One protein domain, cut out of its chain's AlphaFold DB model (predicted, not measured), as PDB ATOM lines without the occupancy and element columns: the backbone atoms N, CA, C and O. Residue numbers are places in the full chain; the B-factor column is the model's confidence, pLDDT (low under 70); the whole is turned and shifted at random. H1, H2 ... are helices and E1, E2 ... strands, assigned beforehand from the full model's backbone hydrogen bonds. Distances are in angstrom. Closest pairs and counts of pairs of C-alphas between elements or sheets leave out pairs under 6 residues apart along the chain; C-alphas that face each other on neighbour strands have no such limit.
ATOM      1  N   MET A  51     130.150 141.369 158.471       82.19
ATOM      2  CA  MET A  51     131.394 141.173 157.741       82.19
ATOM      3  C   MET A  51     132.097 142.515 157.560       82.19
ATOM      4  O   MET A  51     131.719 143.334 156.719       82.19
ATOM      5  N   ILE A  52     133.165 142.711 158.331       85.06
ATOM      6  CA  ILE A  52     134.081 143.841 158.177       85.06
ATOM      7  C   ILE A  52     135.270 143.386 157.330       85.06
ATOM      8  O   ILE A  52     136.043 142.516 157.733       85.06
ATOM      9  N   LEU A  53     135.451 143.996 156.160       87.75
ATOM     10  CA  LEU A  53     136.649 143.816 155.342       87.75
ATOM     11  C   LEU A  53     137.610 144.973 155.596       87.75
ATOM     12  O   LEU A  53     137.221 146.137 155.605       87.75
ATOM     13  N   THR A  54     138.892 144.670 155.767       90.31
ATOM     14  CA  THR A  54     139.938 145.691 155.882       90.31
ATOM     15  C   THR A  54     140.962 145.496 154.776       90.31
ATOM     16  O   THR A  54     141.237 144.372 154.358       90.31
ATOM     17  N   GLY A  55     141.499 146.592 154.252       91.12
ATOM     18  CA  GLY A  55     142.434 146.549 153.136       91.12
ATOM     19  C   GLY A  55     143.246 147.826 152.998       91.12
ATOM     20  O   GLY A  55     143.106 148.771 153.772       91.12
ATOM     21  N   GLN A  56     144.111 147.842 151.990       91.81
ATOM     22  CA  GLN A  56     144.916 149.001 151.623       91.81
ATOM     23  C   GLN A  56     144.611 149.380 150.173       91.81
ATOM     24  O   GLN A  56     144.616 148.527 149.288       91.81
ATOM     25  N   ALA A  57     144.349 150.661 149.937       87.25
ATOM     26  CA  ALA A  57     144.138 151.247 148.621       87.25
ATOM     27  C   ALA A  57     145.245 152.263 148.320       87.25
ATOM     28  O   ALA A  57     145.753 152.917 149.226       87.25
ATOM     29  N   GLN A  58     145.613 152.403 147.048       91.12
ATOM     30  CA  GLN A  58     146.503 153.472 146.593       91.12
ATOM     31  C   GLN A  58     145.651 154.674 146.184       91.12
ATOM     32  O   GLN A  58     144.804 154.556 145.300       91.12
ATOM     33  N   VAL A  59     145.865 155.821 146.824       89.88
ATOM     34  CA  VAL A  59     145.153 157.070 146.531       89.88
ATOM     35  C   VAL A  59     146.152 158.082 145.995       89.88
ATOM     36  O   VAL A  59     147.231 158.254 146.555       89.88
ATOM     37  N   PHE A  60     145.812 158.748 144.892       87.81
ATOM     38  CA  PHE A  60     146.657 159.801 144.343       87.81
ATOM     39  C   PHE A  60     146.546 161.065 145.198       87.81
ATOM     40  O   PHE A  60     145.462 161.636 145.331       87.81
ATOM     41  N   ASN A  61     147.665 161.504 145.765       90.00
ATOM     42  CA  ASN A  61     147.748 162.728 146.540       90.00
ATOM     43  C   ASN A  61     148.154 163.890 145.625       90.00
ATOM     44  O   ASN A  61     149.282 163.967 145.140       90.00
ATOM     45  N   THR A  62     147.233 164.827 145.405       86.06
ATOM     46  CA  THR A  62     147.465 166.006 144.558       86.06
ATOM     47  C   THR A  62     148.507 166.962 145.136       86.06
ATOM     48  O   THR A  62     149.145 167.686 144.377       86.06
ATOM     49  N   ALA A  63     148.717 166.948 146.456       88.19
ATOM     50  CA  ALA A  63     149.710 167.779 147.129       88.19
ATOM     51  C   ALA A  63     151.143 167.356 146.802       88.19
ATOM     52  O   ALA A  63     152.019 168.204 146.647       88.19
ATOM     53  N   THR A  64     151.379 166.045 146.750       93.88
ATOM     54  CA  THR A  64     152.708 165.461 146.532       93.88
ATOM     55  C   THR A  64     152.912 164.983 145.099       93.88
ATOM     56  O   THR A  64     154.044 164.715 144.719       93.88
ATOM     57  N   ALA A  65     151.838 164.905 144.305       92.06
ATOM     58  CA  ALA A  65     151.806 164.290 142.979       92.06
ATOM     59  C   ALA A  65     152.249 162.812 142.980       92.06
ATOM     60  O   ALA A  65     152.781 162.312 141.989       92.06
ATOM     61  N   GLU A  66     151.999 162.101 144.081       93.81
ATOM     62  CA  GLU A  66     152.365 160.694 144.258       93.81
ATOM     63  C   GLU A  66     151.171 159.854 144.725       93.81
ATOM     64  O   GLU A  66     150.226 160.357 145.335       93.81
ATOM     65  N   PHE A  67     151.216 158.549 144.445       89.50
ATOM     66  CA  PHE A  67     150.280 157.594 145.034       89.50
ATOM     67  C   PHE A  67     150.729 157.243 146.448       89.50
ATOM     68  O   PHE A  67     151.865 156.821 146.658       89.50
ATOM     69  N   GLU A  68     149.821 157.389 147.406       92.88
ATOM     70  CA  GLU A  68     150.050 157.006 148.789       92.88
ATOM     71  C   GLU A  68     149.095 155.887 149.219       92.88
ATOM     72  O   GLU A  68     147.915 155.882 148.851       92.88
ATOM     73  N   PRO A  69     149.574 154.943 150.042       93.12
ATOM     74  CA  PRO A  69     148.707 153.936 150.611       93.12
ATOM     75  C   PRO A  69     147.763 154.544 151.655       93.12
ATOM     76  O   PRO A  69     148.156 155.350 152.506       93.12
ATOM     77  N   VAL A  70     146.520 154.081 151.633       93.06
ATOM     78  CA  VAL A  70     145.458 154.415 152.580       93.06
ATOM     79  C   VAL A  70     144.792 153.127 153.044       93.06
ATOM     80  O   VAL A  70     144.473 152.264 152.231       93.06
ATOM     81  N   TYR A  71     144.571 152.991 154.348       91.25
ATOM     82  CA  TYR A  71     143.820 151.866 154.898       91.25
ATOM     83  C   TYR A  71     142.320 152.120 154.774       91.25
ATOM     84  O   TYR A  71     141.836 153.193 155.129       91.25
ATOM     85  N   VAL A  72     141.600 151.127 154.265       91.75
ATOM     86  CA  VAL A  72     140.155 151.173 154.052       91.75
ATOM     87  C   VAL A  72     139.514 150.076 154.882       91.75
ATOM     88  O   VAL A  72     139.981 148.938 154.890       91.75
ATOM     89  N   VAL A  73     138.434 150.433 155.568       90.94
ATOM     90  CA  VAL A  73     137.536 149.489 156.225       90.94
ATOM     91  C   VAL A  73     136.224 149.534 155.454       90.94
ATOM     92  O   VAL A  73     135.616 150.596 155.333       90.94
ATOM     93  N   LEU A  74     135.831 148.403 154.884       88.00
ATOM     94  CA  LEU A  74     134.529 148.207 154.273       88.00
ATOM     95  C   LEU A  74     133.666 147.455 155.273       88.00
ATOM     96  O   LEU A  74     133.847 146.263 155.508       88.00
ATOM     97  N   ASP A  75     132.743 148.190 155.863       89.81
ATOM     98  CA  ASP A  75     131.700 147.655 156.714       89.81
ATOM     99  C   ASP A  75     130.417 147.611 155.880       89.81
ATOM    100  O   ASP A  75     129.896 148.655 155.480       89.81
ATOM    101  N   MET A  76     129.960 146.403 155.534       81.81
ATOM    102  CA  MET A  76     128.774 146.231 154.686       81.81
ATOM    103  C   MET A  76     127.478 146.653 155.390       81.81
ATOM    104  O   MET A  76     126.469 146.864 154.716       81.81
ATOM    105  N   GLU A  77     127.504 146.793 156.717       85.75
ATOM    106  CA  GLU A  77     126.367 147.241 157.521       85.75
ATOM    107  C   GLU A  77     126.440 148.737 157.857       85.75
ATOM    108  O   GLU A  77     125.502 149.294 158.430       85.75
ATOM    109  N   ALA A  78     127.516 149.428 157.469       82.81
ATOM    110  CA  ALA A  78     127.631 150.859 157.694       82.81
ATOM    111  C   ALA A  78     126.729 151.647 156.733       82.81
ATOM    112  O   ALA A  78     126.970 151.727 155.529       82.81
ATOM    113  N   ASP A  79     125.759 152.367 157.296       82.75
ATOM    114  CA  ASP A  79     124.923 153.314 156.548       82.75
ATOM    115  C   ASP A  79     125.729 154.474 155.937       82.75
ATOM    116  O   ASP A  79     125.226 155.223 155.101       82.75
ATOM    117  N   ARG A  80     126.955 154.718 156.415       78.81
ATOM    118  CA  ARG A  80     127.736 155.915 156.083       78.81
ATOM    119  C   ARG A  80     129.216 155.601 155.946       78.81
ATOM    120  O   ARG A  80     129.789 154.887 156.760       78.81
ATOM    121  N   SER A  81     129.849 156.235 154.963       84.19
ATOM    122  CA  SER A  81     131.303 156.223 154.809       84.19
ATOM    123  C   SER A  81     131.928 157.423 155.514       84.19
ATOM    124  O   SER A  81     131.435 158.550 155.398       84.19
ATOM    125  N   PHE A  82     133.040 157.177 156.204       85.44
ATOM    126  CA  PHE A  82     133.792 158.188 156.940       85.44
ATOM    127  C   PHE A  82     135.237 158.252 156.447       85.44
ATOM    128  O   PHE A  82     135.842 157.230 156.130       85.44
ATOM    129  N   ILE A  83     135.804 159.454 156.439       87.31
ATOM    130  CA  ILE A  83     137.240 159.693 156.258       87.31
ATOM    131  C   ILE A  83     137.770 160.505 157.440       87.31
ATOM    132  O   ILE A  83     137.114 161.447 157.896       87.31
ATOM    133  N   SER A  84     138.949 160.144 157.956       85.88
ATOM    134  CA  SER A  84     139.557 160.872 159.072       85.88
ATOM    135  C   SER A  84     139.955 162.289 158.653       85.88
ATOM    136  O   SER A  84     140.348 162.533 157.511       85.88
ATOM    137  N   ASN A  85     139.890 163.233 159.595       83.94
ATOM    138  CA  ASN A  85     140.288 164.621 159.339       83.94
ATOM    139  C   ASN A  85     141.758 164.726 158.915       83.94
ATOM    140  O   ASN A  85     142.098 165.534 158.057       83.94
ATOM    141  N   GLU A  86     142.614 163.880 159.486       89.56
ATOM    142  CA  GLU A  86     144.032 163.795 159.140       89.56
ATOM    143  C   GLU A  86     144.223 163.365 157.686       89.56
ATOM    144  O   GLU A  86     144.976 164.003 156.952       89.56
ATOM    145  N   LEU A  87     143.501 162.329 157.242       89.19
ATOM    146  CA  LEU A  87     143.581 161.854 155.865       89.19
ATOM    147  C   LEU A  87     143.009 162.881 154.885       89.19
ATOM    148  O   LEU A  87     143.621 163.144 153.855       89.19
ATOM    149  N   ALA A  88     141.878 163.502 155.220       88.56
ATOM    150  CA  ALA A  88     141.278 164.543 154.394       88.56
ATOM    151  C   ALA A  88     142.186 165.777 154.260       88.56
ATOM    152  O   ALA A  88     142.349 166.307 153.161       88.56
ATOM    153  N   ALA A  89     142.828 166.205 155.353       88.62
ATOM    154  CA  ALA A  89     143.805 167.288 155.331       88.62
ATOM    155  C   ALA A  89     145.047 166.914 154.509       88.62
ATOM    156  O   ALA A  89     145.519 167.724 153.709       88.62
ATOM    157  N   ARG A  90     145.543 165.679 154.664       91.69
ATOM    158  CA  ARG A  90     146.701 165.148 153.928       91.69
ATOM    159  C   ARG A  90     146.456 165.062 152.421       91.69
ATOM    160  O   ARG A  90     147.353 165.395 151.653       91.69
ATOM    161  N   LEU A  91     145.244 164.684 152.020       88.06
ATOM    162  CA  LEU A  91     144.797 164.624 150.624       88.06
ATOM    163  C   LEU A  91     144.292 165.976 150.083       88.06
ATOM    164  O   LEU A  91     143.794 166.038 148.964       88.06
ATOM    165  N   GLN A  92     144.391 167.052 150.873       89.56
ATOM    166  CA  GLN A  92     143.917 168.397 150.529       89.56
ATOM    167  C   GLN A  92     142.467 168.440 150.024       89.56
ATOM    168  O   GLN A  92     142.127 169.209 149.126       89.56
ATOM    169  N   LEU A  93     141.582 167.661 150.649       83.94
ATOM    170  CA  LEU A  93     140.154 167.632 150.330       83.94
ATOM    171  C   LEU A  93     139.445 168.866 150.927       83.94
ATOM    172  O   LEU A  93     138.568 168.752 151.778       83.94
ATOM    173  N   LYS A  94     139.894 170.071 150.552       68.81
ATOM    174  CA  LYS A  94     139.435 171.353 151.113       68.81
ATOM    175  C   LYS A  94     138.086 171.803 150.570       68.81
ATOM    176  O   LYS A  94     137.329 172.439 151.297       68.81
ATOM    177  N   ASP A  95     137.770 171.439 149.333       68.44
ATOM    178  CA  ASP A  95     136.605 171.985 148.636       68.44
ATOM    179  C   ASP A  95     135.338 171.173 148.864       68.44
ATOM    180  O   ASP A  95     134.441 171.228 148.043       68.44
ATOM    181  N   ASN A  96     135.243 170.397 149.950       66.44
ATOM    182  CA  ASN A  96     134.088 169.557 150.284       66.44
ATOM    183  C   ASN A  96     133.515 168.754 149.100       66.44
ATOM    184  O   ASN A  96     132.381 168.312 149.182       66.44
ATOM    185  N   VAL A  97     134.236 168.592 147.995       67.00
ATOM    186  CA  VAL A  97     133.774 168.010 146.742       67.00
ATOM    187  C   VAL A  97     134.979 167.290 146.163       67.00
ATOM    188  O   VAL A  97     135.982 167.900 145.798       67.00
ATOM    189  N   LEU A  98     134.908 165.968 146.156       69.94
ATOM    190  CA  LEU A  98     135.906 165.112 145.539       69.94
ATOM    191  C   LEU A  98     135.861 165.292 144.013       69.94
ATOM    192  O   LEU A  98     134.795 165.597 143.471       69.94
ATOM    193  N   PRO A  99     136.954 165.000 143.285       60.97
ATOM    194  CA  PRO A  99     136.963 165.004 141.818       60.97
ATOM    195  C   PRO A  99     135.881 164.118 141.177       60.97
ATOM    196  O   PRO A  99     135.506 164.325 140.029       60.97
ATOM    197  N   SER A 100     135.356 163.141 141.922       64.12
ATOM    198  CA  SER A 100     134.232 162.289 141.520       64.12
ATOM    199  C   SER A 100     132.853 162.964 141.597       64.12
ATOM    200  O   SER A 100     131.864 162.337 141.233       64.12
ATOM    201  N   GLY A 101     132.758 164.201 142.097       67.44
ATOM    202  CA  GLY A 101     131.493 164.902 142.358       67.44
ATOM    203  C   GLY A 101     130.848 164.575 143.714       67.44
ATOM    204  O   GLY A 101     129.771 165.081 144.027       67.44
ATOM    205  N   LEU A 102     131.496 163.746 144.539       71.88
ATOM    206  CA  LEU A 102     131.047 163.418 145.895       71.88
ATOM    207  C   LEU A 102     131.283 164.586 146.852       71.88
ATOM    208  O   LEU A 102     132.396 165.093 146.924       71.88
ATOM    209  N   GLN A 103     130.280 164.962 147.641       74.56
ATOM    210  CA  GLN A 103     130.389 166.008 148.646       74.56
ATOM    211  C   GLN A 103     130.861 165.442 149.997       74.56
ATOM    212  O   GLN A 103     130.295 164.482 150.511       74.56
ATOM    213  N   LEU A 104     131.873 166.059 150.602       73.38
ATOM    214  CA  LEU A 104     132.316 165.798 151.965       73.38
ATOM    215  C   LEU A 104     131.577 166.725 152.935       73.38
ATOM    216  O   LEU A 104     131.628 167.947 152.811       73.38
ATOM    217  N   ILE A 105     130.907 166.143 153.925       72.81
ATOM    218  CA  ILE A 105     130.209 166.875 154.983       72.81
ATOM    219  C   ILE A 105     131.011 166.713 156.282       72.81
ATOM    220  O   ILE A 105     131.094 165.594 156.797       72.81
ATOM    221  N   PRO A 106     131.609 167.782 156.836       66.75
ATOM    222  CA  PRO A 106     132.361 167.687 158.082       66.75
ATOM    223  C   PRO A 106     131.455 167.278 159.252       66.75
ATOM    224  O   PRO A 106     130.329 167.750 159.400       66.75
ATOM    225  N   SER A 107     131.964 166.399 160.108       66.00
ATOM    226  CA  SER A 107     131.307 165.876 161.306       66.00
ATOM    227  C   SER A 107     132.296 165.823 162.476       66.00
ATOM    228  O   SER A 107     133.503 165.985 162.302       66.00
ATOM    229  N   LYS A 108     131.805 165.543 163.691       61.03
ATOM    230  CA  LYS A 108     132.677 165.384 164.871       61.03
ATOM    231  C   LYS A 108     133.639 164.188 164.772       61.03
ATOM    232  O   LYS A 108     134.612 164.161 165.516       61.03
ATOM    233  N   LEU A 109     133.372 163.225 163.885       59.34
ATOM    234  CA  LEU A 109     134.157 161.994 163.724       59.34
ATOM    235  C   LEU A 109     135.066 162.002 162.480       59.34
ATOM    236  O   LEU A 109     135.826 161.063 162.279       59.34
ATOM    237  N   GLY A 110     134.992 163.036 161.636       72.62
ATOM    238  CA  GLY A 110     135.619 163.046 160.309       72.62
ATOM    239  C   GLY A 110     134.703 163.674 159.263       72.62
ATOM    240  O   GLY A 110     133.790 164.418 159.621       72.62
ATOM    241  N   TYR A 111     134.866 163.330 157.989       69.31
ATOM    242  CA  TYR A 111     133.936 163.747 156.932       69.31
ATOM    243  C   TYR A 111     133.030 162.596 156.498       69.31
ATOM    244  O   TYR A 111     133.493 161.472 156.318       69.31
ATOM    245  N   LEU A 112     131.748 162.898 156.302       69.81
ATOM    246  CA  LEU A 112     130.775 162.027 155.652       69.81
ATOM    247  C   LEU A 112     130.861 162.212 154.141       69.81
ATOM    248  O   LEU A 112     130.836 163.345 153.665       69.81
ATOM    249  N   VAL A 113     130.911 161.117 153.393       69.00
ATOM    250  CA  VAL A 113     130.881 161.158 151.928       69.00
ATOM    251  C   VAL A 113     129.430 161.027 151.462       69.00
ATOM    252  O   VAL A 113     128.791 160.009 151.708       69.00
ATOM    253  N   ALA A 114     128.898 162.055 150.805       69.94
ATOM    254  CA  ALA A 114     127.552 162.071 150.240       69.94
ATOM    255  C   ALA A 114     127.619 162.256 148.722       69.94
ATOM    256  O   ALA A 114     128.387 163.069 148.214       69.94
ATOM    257  N   TRP A 115     126.796 161.527 147.972       59.34
ATOM    258  CA  TRP A 115     126.631 161.786 146.544       59.34
ATOM    259  C   TRP A 115     125.641 162.926 146.329       59.34
ATOM    260  O   TRP A 115     124.511 162.862 146.808       59.34
ATOM    261  N   ARG A 116     126.049 163.965 145.591       57.38
ATOM    262  CA  ARG A 116     125.158 165.065 145.216       57.38
ATOM    263  C   ARG A 116     124.495 164.711 143.888       57.38
ATOM    264  O   ARG A 116     125.133 164.728 142.840       57.38
ATOM    265  N   THR A 117     123.205 164.378 143.903       50.66
ATOM    266  CA  THR A 117     122.431 164.320 142.658       50.66
ATOM    267  C   THR A 117     122.185 165.751 142.202       50.66
ATOM    268  O   THR A 117     121.327 166.430 142.761       50.66
ATOM    269  N   SER A 118     122.960 166.229 141.228       51.06
ATOM    270  CA  SER A 118     122.722 167.526 140.589       51.06
ATOM    271  C   SER A 118     121.442 167.440 139.756       51.06
ATOM    272  O   SER A 118     121.488 167.207 138.554       51.06
ATOM    273  N   ASN A 119     120.285 167.536 140.410       47.00
ATOM    274  CA  ASN A 119     119.011 167.749 139.740       47.00
ATOM    275  C   ASN A 119     118.777 169.256 139.726       47.00
ATOM    276  O   ASN A 119     118.150 169.815 140.622       47.00
ATOM    277  N   ASP A 120     119.371 169.906 138.735       55.19
ATOM    278  CA  ASP A 120     119.232 171.338 138.528       55.19
ATOM    279  C   ASP A 120     118.015 171.577 137.630       55.19
ATOM    280  O   ASP A 120     118.095 171.486 136.410       55.19
ATOM    281  N   ALA A 129     119.511 165.335 148.966       37.47
ATOM    282  CA  ALA A 129     119.053 163.951 148.921       37.47
ATOM    283  C   ALA A 129     120.265 163.011 148.995       37.47
ATOM    284  O   ALA A 129     121.088 162.968 148.083       37.47
ATOM    285  N   THR A 130     120.389 162.269 150.096       35.34
ATOM    286  CA  THR A 130     121.425 161.238 150.254       35.34
ATOM    287  C   THR A 130     120.841 159.900 149.806       35.34
ATOM    288  O   THR A 130     119.997 159.332 150.495       35.34
ATOM    289  N   THR A 131     121.246 159.418 148.631       31.31
ATOM    290  CA  THR A 131     120.859 158.088 148.138       31.31
ATOM    291  C   THR A 131     121.917 157.078 148.562       31.31
ATOM    292  O   THR A 131     123.085 157.218 148.202       31.31
ATOM    293  N   PHE A 132     121.500 156.063 149.316       30.88
ATOM    294  CA  PHE A 132     122.361 154.985 149.790       30.88
ATOM    295  C   PHE A 132     122.208 153.764 148.881       30.88
ATOM    296  O   PHE A 132     121.095 153.294 148.643       30.88
ATOM    297  N   CYS A 133     123.325 153.238 148.382       26.03
ATOM    298  CA  CYS A 133     123.360 151.929 147.737       26.03
ATOM    299  C   CYS A 133     123.692 150.880 148.802       26.03
ATOM    300  O   CYS A 133     124.850 150.514 148.971       26.03
ATOM    301  N   THR A 134     122.687 150.406 149.535       25.53
ATOM    302  CA  THR A 134     122.828 149.206 150.370       25.53
ATOM    303  C   THR A 134     122.622 147.978 149.490       25.53
ATOM    304  O   THR A 134     121.514 147.743 148.999       25.53
ATOM    305  N   PHE A 135     123.675 147.195 149.266       29.00
ATOM    306  CA  PHE A 135     123.556 145.893 148.616       29.00
ATOM    307  C   PHE A 135     123.248 144.848 149.686       29.00
ATOM    308  O   PHE A 135     124.068 144.581 150.555       29.00
ATOM    309  N   ARG A 136     122.057 144.249 149.628       29.81
ATOM    310  CA  ARG A 136     121.752 143.055 150.421       29.81
ATOM    311  C   ARG A 136     122.405 141.863 149.725       29.81
ATOM    312  O   ARG A 136     121.960 141.481 148.643       29.81
ATOM    313  N   ALA A 137     123.458 141.302 150.315       37.25
ATOM    314  CA  ALA A 137     123.944 139.991 149.905       37.25
ATOM    315  C   ALA A 137     122.819 138.970 150.160       37.25
ATOM    316  O   ALA A 137     122.250 138.921 151.249       37.25
TER     317      ALA A 137
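Overview. This is residues 51 to 120 and 129 to 137 of the 251 residues of an uncharacterized protein of Heligmosomoides polygyrus (UniProt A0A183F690). Two separate strand hairpins, long E1-E2 and short E3-E4, stand with the short helix H1 near the end of E1 and the start of E4; residues 82 to 83 pair antiparallel with E4. The 79 printed residues run E1, E2, H1, E3, E4, mostly strand, with under half in named elements. The whole is only just compact, close to loose, radius of gyration of the C-alphas 13.6 A, spans 38 by 37 by 23 A.

Along the chain. Find C-alpha 52 at (134.081, 143.841, 158.177), where E1, residues 52 to 61, begins its 26.1 A; E2, 66 to 75, spans 27.4 A. Then come H1, 85 to 90, 8.4 A; E3, 102 to 107, 15.6 A; and E4, 110 to 115, 16.5 A, ending at (126.631, 161.786, 146.544).

Arrangement. In the antiparallel hairpin E1-E2, see N 55 and O 72, 2.9 A; in antiparallel hairpin E3-E4, N 105 and O 112, 2.8 A. E1 and E2 are apart from E3 and E4. The closest C-alphas of H1 and E4, Asn 85 and Gly 110, are 5.0 A apart. In H1 every O i to N i+4 pair is within hydrogen-bond range.

Size, cuts and confidence. C-alphas 64 and 137, the farthest apart, are 38.6 A apart. Residues 121 to 128 are cut out, a 12.8 A gap between C-alphas 120 and 129. H1 to E3 is a long link. Confidence is under 70 at 31 residues, among them 129 to 137.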